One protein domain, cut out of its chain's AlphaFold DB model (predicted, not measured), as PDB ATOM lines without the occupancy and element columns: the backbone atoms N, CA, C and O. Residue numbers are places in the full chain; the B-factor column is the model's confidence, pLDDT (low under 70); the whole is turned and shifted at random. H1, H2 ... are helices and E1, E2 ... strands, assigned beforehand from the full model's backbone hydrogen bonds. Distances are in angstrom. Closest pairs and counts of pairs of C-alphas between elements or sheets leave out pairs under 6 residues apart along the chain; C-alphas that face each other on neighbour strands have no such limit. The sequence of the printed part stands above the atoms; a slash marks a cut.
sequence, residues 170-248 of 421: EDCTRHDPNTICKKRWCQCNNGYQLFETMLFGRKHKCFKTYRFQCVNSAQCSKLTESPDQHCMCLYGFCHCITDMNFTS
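Overview. This is residues 170 to 248 of the 421 residues of an uncharacterized protein of Araneus ventricosus (UniProt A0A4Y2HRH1). Three small hairpins follow one another along the length of this model: E1 and E2 at one end with the short helix H1 beside them, E3 and E4 in the middle, and E5 and E6 at the other end with the short helix H2 packed on them. The long strand E4 is the bridge, pairing first with E3 and further on with E6, in a strongly twisted sheet. The printed part has 79 residues, with two named helices and six named strands in the order H1 E1 E2 E3 E4 H2 E5 E6; the larger sheet runs E3 E4 E6 E5, antiparallel, and the class is mixed. It is only just compact, close to loose, with a radius of gyration of the C-alphas of 13.6 A and spans of 38 by 28 by 24 A.

Along the chain. Find C-alpha 170 at (34.331, 46.729, 22.758), where H1 begins; it covers residues 170 to 173. E1 is residues 179 to 182, E2 residues 185 to 188 and E3 residues 192 to 195. At C-alpha 205, (47.444, 38.472, 23.197), begins E4, residues 205 to 213, 22.3 A long. H2 is residues 217 to 221. E5, residues 229 to 234, is 15.3 A long, and E6, residues 237 to 242, is 16.4 A long and ends at C-alpha 242, (53.689, 40.513, 15.253).

Arrangement. Start in the larger sheet at the hairpin of E3 and E4, where N 193 and O 207 are 2.9 A apart. The pairing of E4 is staggered: residues 205 to 208 pair with E3, residues 209 to 213 with E6, where N 238 and O 212 are 3.3 A apart. In the hairpin of E5 and E6, look for N 232 and O 239, 2.9 A apart. H2 is on this sheet at a height of 6.7 A, only just over E6, on which 3 of its 5 C-alphas fall; the closest C-alphas of H2 and E6 are those of Cys 220 and Cys 238, 5.3 A apart. E4, H2 and E5 form a split strand-helix-strand unit, two strands running the same way with E6 between them, and its crossover is right-handed. In the hairpin of E1 and E2, N 180 and O 187 are 2.8 A apart. The closest C-alphas of H1 and E1, Thr 173 and Thr 179, are 5.3 A apart; H1 and H2 are apart. In H2 the O i to N i+4 pair is within hydrogen-bond range; H1 is too short for one, and its one O i to N i+3 pair is not within range.

Size, cuts and confidence. The C-alphas of Lys 183 and Ser 248 are the two farthest apart, at 39.9 A. The printed part has no cut, and no link is long. Mean pLDDT of the printed part is 80.6; look for values under 70 at residues 197 to 203 and 243 to 248.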
ATOM      1  N   GLU A 170      33.408  45.611  22.518       88.12
ATOM      2  CA  GLU A 170      34.331  46.729  22.758       88.12
ATOM      3  C   GLU A 170      35.216  46.539  24.001       88.12
ATOM      4  O   GLU A 170      36.304  47.114  24.086       88.12
ATOM      5  N   ASP A 171      34.767  45.733  24.968       84.81
ATOM      6  CA  ASP A 171      35.517  45.442  26.194       84.81
ATOM      7  C   ASP A 171      36.784  44.660  25.849       84.81
ATOM      8  O   ASP A 171      37.867  44.960  26.354       84.81
ATOM      9  N   CYS A 172      36.628  43.684  24.955       92.12
ATOM     10  CA  CYS A 172      37.690  42.803  24.504       92.12
ATOM     11  C   CYS A 172      38.554  43.490  23.441       92.12
ATOM     12  O   CYS A 172      39.776  43.525  23.595       92.12
ATOM     13  N   THR A 173      37.953  44.129  22.427       90.81
ATOM     14  CA  THR A 173      38.714  44.758  21.329       90.81
ATOM     15  C   THR A 173      39.633  45.883  21.801       90.81
ATOM     16  O   THR A 173      40.679  46.119  21.199       90.81
ATOM     17  N   ARG A 174      39.298  46.552  22.914       84.19
ATOM     18  CA  ARG A 174      40.191  47.533  23.551       84.19
ATOM     19  C   ARG A 174      41.418  46.886  24.209       84.19
ATOM     20  O   ARG A 174      42.438  47.557  24.355       84.19
ATOM     21  N   HIS A 175      41.322  45.630  24.647       85.44
ATOM     22  CA  HIS A 175      42.458  44.870  25.178       85.44
ATOM     23  C   HIS A 175      43.346  44.343  24.047       85.44
ATOM     24  O   HIS A 175      44.561  44.543  24.070       85.44
ATOM     25  N   ASP A 176      42.727  43.699  23.060       89.44
ATOM     26  CA  ASP A 176      43.373  43.197  21.851       89.44
ATOM     27  C   ASP A 176      42.352  43.248  20.700       89.44
ATOM     28  O   ASP A 176      41.261  42.684  20.840       89.44
ATOM     29  N   PRO A 177      42.666  43.908  19.569       91.12
ATOM     30  CA  PRO A 177      41.721  44.107  18.469       91.12
ATOM     31  C   PRO A 177      41.218  42.796  17.847       91.12
ATOM     32  O   PRO A 177      40.165  42.785  17.215       91.12
ATOM     33  N   ASN A 178      41.920  41.678  18.056       93.06
ATOM     34  CA  ASN A 178      41.567  40.366  17.515       93.06
ATOM     35  C   ASN A 178      40.711  39.529  18.475       93.06
ATOM     36  O   ASN A 178      40.729  38.296  18.417       93.06
ATOM     37  N   THR A 179      39.981  40.180  19.379       94.38
ATOM     38  CA  THR A 179      39.172  39.511  20.400       94.38
ATOM     39  C   THR A 179      37.710  39.911  20.328       94.38
ATOM     40  O   THR A 179      37.362  41.025  19.946       94.38
ATOM     41  N   ILE A 180      36.840  38.985  20.718       95.38
ATOM     42  CA  ILE A 180      35.392  39.143  20.729       95.38
ATOM     43  C   ILE A 180      34.821  38.639  22.050       95.38
ATOM     44  O   ILE A 180      35.329  37.685  22.646       95.38
ATOM     45  N   CYS A 181      33.747  39.268  22.518       95.44
ATOM     46  CA  CYS A 181      33.058  38.833  23.719       95.44
ATOM     47  C   CYS A 181      32.105  37.681  23.391       95.44
ATOM     48  O   CYS A 181      31.011  37.886  22.863       95.44
ATOM     49  N   LYS A 182      32.489  36.445  23.725       95.38
ATOM     50  CA  LYS A 182      31.679  35.249  23.459       95.38
ATOM     51  C   LYS A 182      31.289  34.571  24.764       95.38
ATOM     52  O   LYS A 182      32.131  34.220  25.582       95.38
ATOM     53  N   LYS A 183      29.981  34.379  24.974       93.44
ATOM     54  CA  LYS A 183      29.419  33.788  26.207       93.44
ATOM     55  C   LYS A 183      29.885  34.497  27.495       93.44
ATOM     56  O   LYS A 183      30.066  33.847  28.516       93.44
ATOM     57  N   ARG A 184      30.046  35.826  27.449       89.44
ATOM     58  CA  ARG A 184      30.581  36.671  28.538       89.44
ATOM     59  C   ARG A 184      32.064  36.482  28.856       89.44
ATOM     60  O   ARG A 184      32.490  36.934  29.911       89.44
ATOM     61  N   TRP A 185      32.845  35.870  27.976       92.56
ATOM     62  CA  TRP A 185      34.297  35.783  28.116       92.56
ATOM     63  C   TRP A 185      34.958  36.365  26.876       92.56
ATOM     64  O   TRP A 185      34.473  36.143  25.761       92.56
ATOM     65  N   CYS A 186      36.039  37.122  27.054       92.88
ATOM     66  CA  CYS A 186      36.841  37.511  25.903       92.88
ATOM     67  C   CYS A 186      37.439  36.247  25.275       92.88
ATOM     68  O   CYS A 186      37.919  35.351  25.959       92.88
ATOM     69  N   GLN A 187      37.325  36.119  23.961       94.19
ATOM     70  CA  GLN A 187      37.898  35.013  23.203       94.19
ATOM     71  C   GLN A 187      38.562  35.581  21.960       94.19
ATOM     72  O   GLN A 187      38.133  36.606  21.434       94.19
ATOM     73  N   CYS A 188      39.606  34.918  21.480       94.81
ATOM     74  CA  CYS A 188      40.195  35.269  20.198       94.81
ATOM     75  C   CYS A 188      39.177  35.054  19.065       94.81
ATOM     76  O   CYS A 188      38.378  34.114  19.106       94.81
ATOM     77  N   ASN A 189      39.212  35.916  18.048       94.75
ATOM     78  CA  ASN A 189      38.432  35.741  16.824       94.75
ATOM     79  C   ASN A 189      38.774  34.406  16.139       94.75
ATOM     80  O   ASN A 189      39.852  33.843  16.337       94.75
ATOM     81  N   ASN A 190      37.867  33.893  15.302       90.62
ATOM     82  CA  ASN A 190      38.126  32.670  14.537       90.62
ATOM     83  C   ASN A 190      39.432  32.807  13.733       90.62
ATOM     84  O   ASN A 190      39.631  33.791  13.026       90.62
ATOM     85  N   GLY A 191      40.318  31.815  13.850       85.06
ATOM     86  CA  GLY A 191      41.650  31.839  13.232       85.06
ATOM     87  C   GLY A 191      42.757  32.409  14.124       85.06
ATOM     88  O   GLY A 191      43.927  32.311  13.764       85.06
ATOM     89  N   TYR A 192      42.417  32.931  15.301       88.00
ATOM     90  CA  TYR A 192      43.375  33.368  16.308       88.00
ATOM     91  C   TYR A 192      43.364  32.412  17.506       88.00
ATOM     92  O   TYR A 192      42.317  31.882  17.883       88.00
ATOM     93  N   GLN A 193      44.525  32.193  18.118       86.00
ATOM     94  CA  GLN A 193      44.653  31.418  19.351       86.00
ATOM     95  C   GLN A 193      45.273  32.259  20.458       86.00
ATOM     96  O   GLN A 193      46.089  33.154  20.219       86.00
ATOM     97  N   LEU A 194      44.862  31.945  21.685       85.38
ATOM     98  CA  LEU A 194      45.435  32.519  22.887       85.38
ATOM     99  C   LEU A 194      46.833  31.929  23.067       85.38
ATOM    100  O   LEU A 194      46.967  30.727  23.282       85.38
ATOM    101  N   PHE A 195      47.867  32.764  22.993       80.75
ATOM    102  CA  PHE A 195      49.211  32.326  23.345       80.75
ATOM    103  C   PHE A 195      49.492  32.744  24.783       80.75
ATOM    104  O   PHE A 195      49.692  33.920  25.096       80.75
ATOM    105  N   GLU A 196      49.450  31.769  25.681       74.00
ATOM    106  CA  GLU A 196      49.753  31.978  27.086       74.00
ATOM    107  C   GLU A 196      51.270  31.923  27.279       74.00
ATOM    108  O   GLU A 196      51.850  30.888  27.602       74.00
ATOM    109  N   THR A 197      51.957  33.050  27.066       60.72
ATOM    110  CA  THR A 197      53.329  33.176  27.568       60.72
ATOM    111  C   THR A 197      53.273  33.246  29.085       60.72
ATOM    112  O   THR A 197      53.163  34.334  29.652       60.72
ATOM    113  N   MET A 198      53.391  32.097  29.752       52.84
ATOM    114  CA  MET A 198      53.483  32.025  31.217       52.84
ATOM    115  C   MET A 198      54.689  32.790  31.790       52.84
ATOM    116  O   MET A 198      54.801  32.962  32.998       52.84
ATOM    117  N   LEU A 199      55.613  33.250  30.945       50.12
ATOM    118  CA  LEU A 199      56.958  33.579  31.391       50.12
ATOM    119  C   LEU A 199      57.165  34.978  31.988       50.12
ATOM    120  O   LEU A 199      58.144  35.124  32.704       50.12
ATOM    121  N   PHE A 200      56.308  35.995  31.798       55.44
ATOM    122  CA  PHE A 200      56.677  37.360  32.256       55.44
ATOM    123  C   PHE A 200      55.538  38.304  32.675       55.44
ATOM    124  O   PHE A 200      55.685  39.520  32.561       55.44
ATOM    125  N   GLY A 201      54.380  37.803  33.122       58.50
ATOM    126  CA  GLY A 201      53.268  38.689  33.523       58.50
ATOM    127  C   GLY A 201      52.797  39.633  32.402       58.50
ATOM    128  O   GLY A 201      52.163  40.657  32.659       58.50
ATOM    129  N   ARG A 202      53.137  39.312  31.147       60.19
ATOM    130  CA  ARG A 202      52.721  40.077  29.977       60.19
ATOM    131  C   ARG A 202      51.260  39.768  29.679       60.19
ATOM    132  O   ARG A 202      50.788  38.652  29.880       60.19
ATOM    133  N   LYS A 203      50.555  40.795  29.205       68.94
ATOM    134  CA  LYS A 203      49.159  40.721  28.772       68.94
ATOM    135  C   LYS A 203      49.011  39.589  27.755       68.94
ATOM    136  O   LYS A 203      49.799  39.508  26.815       68.94
ATOM    137  N   HIS A 204      48.015  38.736  27.960       80.81
ATOM    138  CA  HIS A 204      47.621  37.745  26.972       80.81
ATOM    139  C   HIS A 204      47.283  38.472  25.663       80.81
ATOM    140  O   HIS A 204      46.587  39.484  25.694       80.81
ATOM    141  N   LYS A 205      47.785  37.976  24.534       83.56
ATOM    142  CA  LYS A 205      47.444  38.472  23.197       83.56
ATOM    143  C   LYS A 205      46.939  37.318  22.340       83.56
ATOM    144  O   LYS A 205      47.312  36.160  22.559       83.56
ATOM    145  N   CYS A 206      46.087  37.638  21.380       86.56
ATOM    146  CA  CYS A 206      45.602  36.701  20.384       86.56
ATOM    147  C   CYS A 206      46.495  36.754  19.152       86.56
ATOM    148  O   CYS A 206      46.676  37.805  18.544       86.56
ATOM    149  N   PHE A 207      47.021  35.598  18.762       82.94
ATOM    150  CA  PHE A 207      47.898  35.477  17.602       82.94
ATOM    151  C   PHE A 207      47.176  34.734  16.496       82.94
ATOM    152  O   PHE A 207      46.502  33.735  16.755       82.94
ATOM    153  N   LYS A 208      47.313  35.219  15.261       80.31
ATOM    154  CA  LYS A 208      46.749  34.547  14.093       80.31
ATOM    155  C   LYS A 208      47.484  33.222  13.919       80.31
ATOM    156  O   LYS A 208      48.693  33.197  13.702       80.31
ATOM    157  N   THR A 209      46.761  32.117  14.053       73.06
ATOM    158  CA  THR A 209      47.318  30.787  13.817       73.06
ATOM    159  C   THR A 209      47.004  30.364  12.406       73.06
ATOM    160  O   THR A 209      45.849  30.144  12.038       73.06
ATOM    161  N   TYR A 210      48.060  30.208  11.631       74.56
ATOM    162  CA  TYR A 210      47.998  29.611  10.320       74.56
ATOM    163  C   TYR A 210      48.055  28.095  10.515       74.56
ATOM    164  O   TYR A 210      49.063  27.559  10.966       74.56
ATOM    165  N   ARG A 211      46.973  27.375  10.188       73.12
ATOM    166  CA  ARG A 211      46.931  25.895  10.226       73.12
ATOM    167  C   ARG A 211      47.767  25.245   9.111       73.12
ATOM    168  O   ARG A 211      47.442  24.162   8.636       73.12
ATOM    169  N   PHE A 212      48.826  25.908   8.668       79.38
ATOM    170  CA  PHE A 212      49.737  25.354   7.688       79.38
ATOM    171  C   PHE A 212      50.729  24.463   8.415       79.38
ATOM    172  O   PHE A 212      51.408  24.902   9.348       79.38
ATOM    173  N   GLN A 213      50.767  23.200   7.994       85.62
ATOM    174  CA  GLN A 213      51.825  22.301   8.410       85.62
ATOM    175  C   GLN A 213      53.142  22.808   7.836       85.62
ATOM    176  O   GLN A 213      53.210  23.190   6.667       85.62
ATOM    177  N   CYS A 214      54.179  22.812   8.654       88.88
ATOM    178  CA  CYS A 214      55.505  23.235   8.250       88.88
ATOM    179  C   CYS A 214      56.537  22.181   8.618       88.88
ATOM    180  O   CYS A 214      56.435  21.487   9.629       88.88
ATOM    181  N   VAL A 215      57.552  22.082   7.773       89.81
ATOM    182  CA  VAL A 215      58.748  21.269   8.004       89.81
ATOM    183  C   VAL A 215      59.871  22.145   8.558       89.81
ATOM    184  O   VAL A 215      60.689  21.683   9.349       89.81
ATOM    185  N   ASN A 216      59.909  23.421   8.164       89.38
ATOM    186  CA  ASN A 216      60.896  24.392   8.623       89.38
ATOM    187  C   ASN A 216      60.315  25.814   8.668       89.38
ATOM    188  O   ASN A 216      59.278  26.107   8.071       89.38
ATOM    189  N   SER A 217      60.999  26.713   9.380       87.31
ATOM    190  CA  SER A 217      60.561  28.104   9.557       87.31
ATOM    191  C   SER A 217      60.513  28.900   8.249       87.31
ATOM    192  O   SER A 217      59.682  29.793   8.132       87.31
ATOM    193  N   ALA A 218      61.312  28.539   7.238       86.94
ATOM    194  CA  ALA A 218      61.325  29.227   5.943       86.94
ATOM    195  C   ALA A 218      59.996  29.088   5.177       86.94
ATOM    196  O   ALA A 218      59.603  29.999   4.448       86.94
ATOM    197  N   GLN A 219      59.273  27.975   5.356       88.38
ATOM    198  CA  GLN A 219      57.917  27.824   4.814       88.38
ATOM    199  C   GLN A 219      56.935  28.803   5.466       88.38
ATOM    200  O   GLN A 219      56.048  29.323   4.795       88.38
ATOM    201  N   CYS A 220      57.123  29.097   6.752       89.44
ATOM    202  CA  CYS A 220      56.273  30.021   7.490       89.44
ATOM    203  C   CYS A 220      56.568  31.487   7.162       89.44
ATOM    204  O   CYS A 220      55.650  32.299   7.165       89.44
ATOM    205  N   SER A 221      57.815  31.827   6.822       86.31
ATOM    206  CA  SER A 221      58.211  33.182   6.405       86.31
ATOM    207  C   SER A 221      57.519  33.649   5.117       86.31
ATOM    208  O   SER A 221      57.450  34.841   4.861       86.31
ATOM    209  N   LYS A 222      56.994  32.728   4.297       85.25
ATOM    210  CA  LYS A 222      56.223  33.072   3.090       85.25
ATOM    211  C   LYS A 222      54.760  33.425   3.377       85.25
ATOM    212  O   LYS A 222      54.085  33.932   2.492       85.25
ATOM    213  N   LEU A 223      54.264  33.131   4.581       80.75
ATOM    214  CA  LEU A 223      52.872  33.376   4.985       80.75
ATOM    215  C   LEU A 223      52.669  34.767   5.608       80.75
ATOM    216  O   LEU A 223      51.544  35.129   5.952       80.75
ATOM    217  N   THR A 224      53.742  35.537   5.792       80.69
ATOM    218  CA  THR A 224      53.677  36.898   6.329       80.69
ATOM    219  C   THR A 224      53.490  37.902   5.210       80.69
ATOM    220  O   THR A 224      54.385  38.096   4.393       80.69
ATOM    221  N   GLU A 225      52.354  38.591   5.216       75.81
ATOM    222  CA  GLU A 225      52.103  39.735   4.327       75.81
ATOM    223  C   GLU A 225      52.801  41.015   4.816       75.81
ATOM    224  O   GLU A 225      52.997  41.949   4.044       75.81
ATOM    225  N   SER A 226      53.188  41.071   6.096       79.31
ATOM    226  CA  SER A 226      53.825  42.240   6.706       79.31
ATOM    227  C   SER A 226      55.285  41.941   7.078       79.31
ATOM    228  O   SER A 226      55.548  40.900   7.689       79.31
ATOM    229  N   PRO A 227      56.230  42.849   6.753       78.69
ATOM    230  CA  PRO A 227      57.659  42.680   7.037       78.69
ATOM    231  C   PRO A 227      57.984  42.641   8.540       78.69
ATOM    232  O   PRO A 227      59.038  42.139   8.923       78.69
ATOM    233  N   ASP A 228      57.069  43.107   9.392       82.75
ATOM    234  CA  ASP A 228      57.247  43.164  10.849       82.75
ATOM    235  C   ASP A 228      56.803  41.873  11.558       82.75
ATOM    236  O   ASP A 228      56.834  41.769  12.789       82.75
ATOM    237  N   GLN A 229      56.350  40.875  10.795       82.88
ATOM    238  CA  GLN A 229      55.910  39.594  11.330       82.88
ATOM    239  C   GLN A 229      57.026  38.564  11.193       82.88
ATOM    240  O   GLN A 229      57.510  38.286  10.101       82.88
ATOM    241  N   HIS A 230      57.409  37.949  12.308       86.56
ATOM    242  CA  HIS A 230      58.318  36.809  12.298       86.56
ATOM    243  C   HIS A 230      57.516  35.532  12.529       86.56
ATOM    244  O   HIS A 230      56.889  35.370  13.580       86.56
ATOM    245  N   CYS A 231      57.539  34.618  11.557       87.62
ATOM    246  CA  CYS A 231      56.941  33.296  11.711       87.62
ATOM    247  C   CYS A 231      57.992  32.209  11.869       87.62
ATOM    248  O   CYS A 231      58.968  32.148  11.124       87.62
ATOM    249  N   MET A 232      57.741  31.301  12.806       89.25
ATOM    250  CA  MET A 232      58.565  30.128  13.061       89.25
ATOM    251  C   MET A 232      57.722  28.860  13.043       89.25
ATOM    252  O   MET A 232      56.542  28.870  13.397       89.25
ATOM    253  N   CYS A 233      58.340  27.762  12.615       87.19
ATOM    254  CA  CYS A 233      57.702  26.458  12.631       87.19
ATOM    255  C   CYS A 233      57.863  25.822  14.014       87.19
ATOM    256  O   CYS A 233      58.967  25.423  14.387       87.19
ATOM    257  N   LEU A 234      56.776  25.722  14.777       82.50
ATOM    258  CA  LEU A 234      56.766  25.094  16.098       82.50
ATOM    259  C   LEU A 234      55.820  23.897  16.068       82.50
ATOM    260  O   LEU A 234      54.661  24.020  15.689       82.50
ATOM    261  N   TYR A 235      56.328  22.724  16.453       85.50
ATOM    262  CA  TYR A 235      55.558  21.471  16.489       85.50
ATOM    263  C   TYR A 235      54.882  21.104  15.156       85.50
ATOM    264  O   TYR A 235      53.831  20.468  15.138       85.50
ATOM    265  N   GLY A 236      55.491  21.507  14.039       84.75
ATOM    266  CA  GLY A 236      54.955  21.261  12.705       84.75
ATOM    267  C   GLY A 236      53.856  22.230  12.271       84.75
ATOM    268  O   GLY A 236      53.231  21.967  11.252       84.75
ATOM    269  N   PHE A 237      53.623  23.336  12.987       84.00
ATOM    270  CA  PHE A 237      52.683  24.391  12.596       84.00
ATOM    271  C   PHE A 237      53.346  25.773  12.580       84.00
ATOM    272  O   PHE A 237      54.228  26.071  13.390       84.00
ATOM    273  N   CYS A 238      52.923  26.629  11.649       84.25
ATOM    274  CA  CYS A 238      53.442  27.991  11.546       84.25
ATOM    275  C   CYS A 238      52.856  28.909  12.624       84.25
ATOM    276  O   CYS A 238      51.660  29.205  12.633       84.25
ATOM    277  N   HIS A 239      53.727  29.415  13.495       81.75
ATOM    278  CA  HIS A 239      53.404  30.415  14.506       81.75
ATOM    279  C   HIS A 239      54.002  31.761  14.120       81.75
ATOM    280  O   HIS A 239      55.219  31.887  14.017       81.75
ATOM    281  N   CYS A 240      53.143  32.758  13.930       82.44
ATOM    282  CA  CYS A 240      53.517  34.107  13.521       82.44
ATOM    283  C   CYS A 240      53.348  35.082  14.679       82.44
ATOM    284  O   CYS A 240      52.278  35.147  15.290       82.44
ATOM    285  N   ILE A 241      54.401  35.836  14.974       80.31
ATOM    286  CA  ILE A 241      54.412  36.839  16.034       80.31
ATOM    287  C   ILE A 241      54.583  38.205  15.376       80.31
ATOM    288  O   ILE A 241      55.509  38.419  14.596       80.31
ATOM    289  N   THR A 242      53.672  39.117  15.695       70.62
ATOM    290  CA  THR A 242      53.689  40.513  15.253       70.62
ATOM    291  C   THR A 242      54.105  41.378  16.445       70.62
ATOM    292  O   THR A 242      53.674  41.103  17.568       70.62
ATOM    293  N   ASP A 243      54.919  42.412  16.235       58.72
ATOM    294  CA  ASP A 243      55.378  43.346  17.282       58.72
ATOM    295  C   ASP A 243      56.253  42.743  18.381       58.72
ATOM    296  O   ASP A 243      55.990  42.841  19.586       58.72
ATOM    297  N   MET A 244      57.374  42.176  17.965       54.38
ATOM    298  CA  MET A 244      58.499  42.000  18.865       54.38
ATOM    299  C   MET A 244      59.483  43.124  18.543       54.38
ATOM    300  O   MET A 244      60.343  42.961  17.687       54.38
ATOM    301  N   ASN A 245      59.409  44.237  19.289       48.19
ATOM    302  CA  ASN A 245      60.560  45.123  19.551       48.19
ATOM    303  C   ASN A 245      61.628  44.339  20.348       48.19
ATOM    304  O   ASN A 245      62.059  44.723  21.433       48.19
ATOM    305  N   PHE A 246      61.991  43.160  19.856       50.06
ATOM    306  CA  PHE A 246      63.134  42.404  20.298       50.06
ATOM    307  C   PHE A 246      64.291  42.947  19.480       50.06
ATOM    308  O   PHE A 246      64.549  42.515  18.361       50.06
ATOM    309  N   THR A 247      65.000  43.909  20.061       43.00
ATOM    310  CA  THR A 247      66.434  44.015  19.815       43.00
ATOM    311  C   THR A 247      67.003  42.614  20.030       43.00
ATOM    312  O   THR A 247      66.982  42.137  21.164       43.00
ATOM    313  N   SER A 248      67.327  41.928  18.930       46.16
ATOM    314  CA  SER A 248      68.027  40.641  18.841       46.16
ATOM    315  C   SER A 248      68.147  39.896  20.176       46.16
ATOM    316  O   SER A 248      69.143  40.026  20.889       46.16
TER     317      SER A 248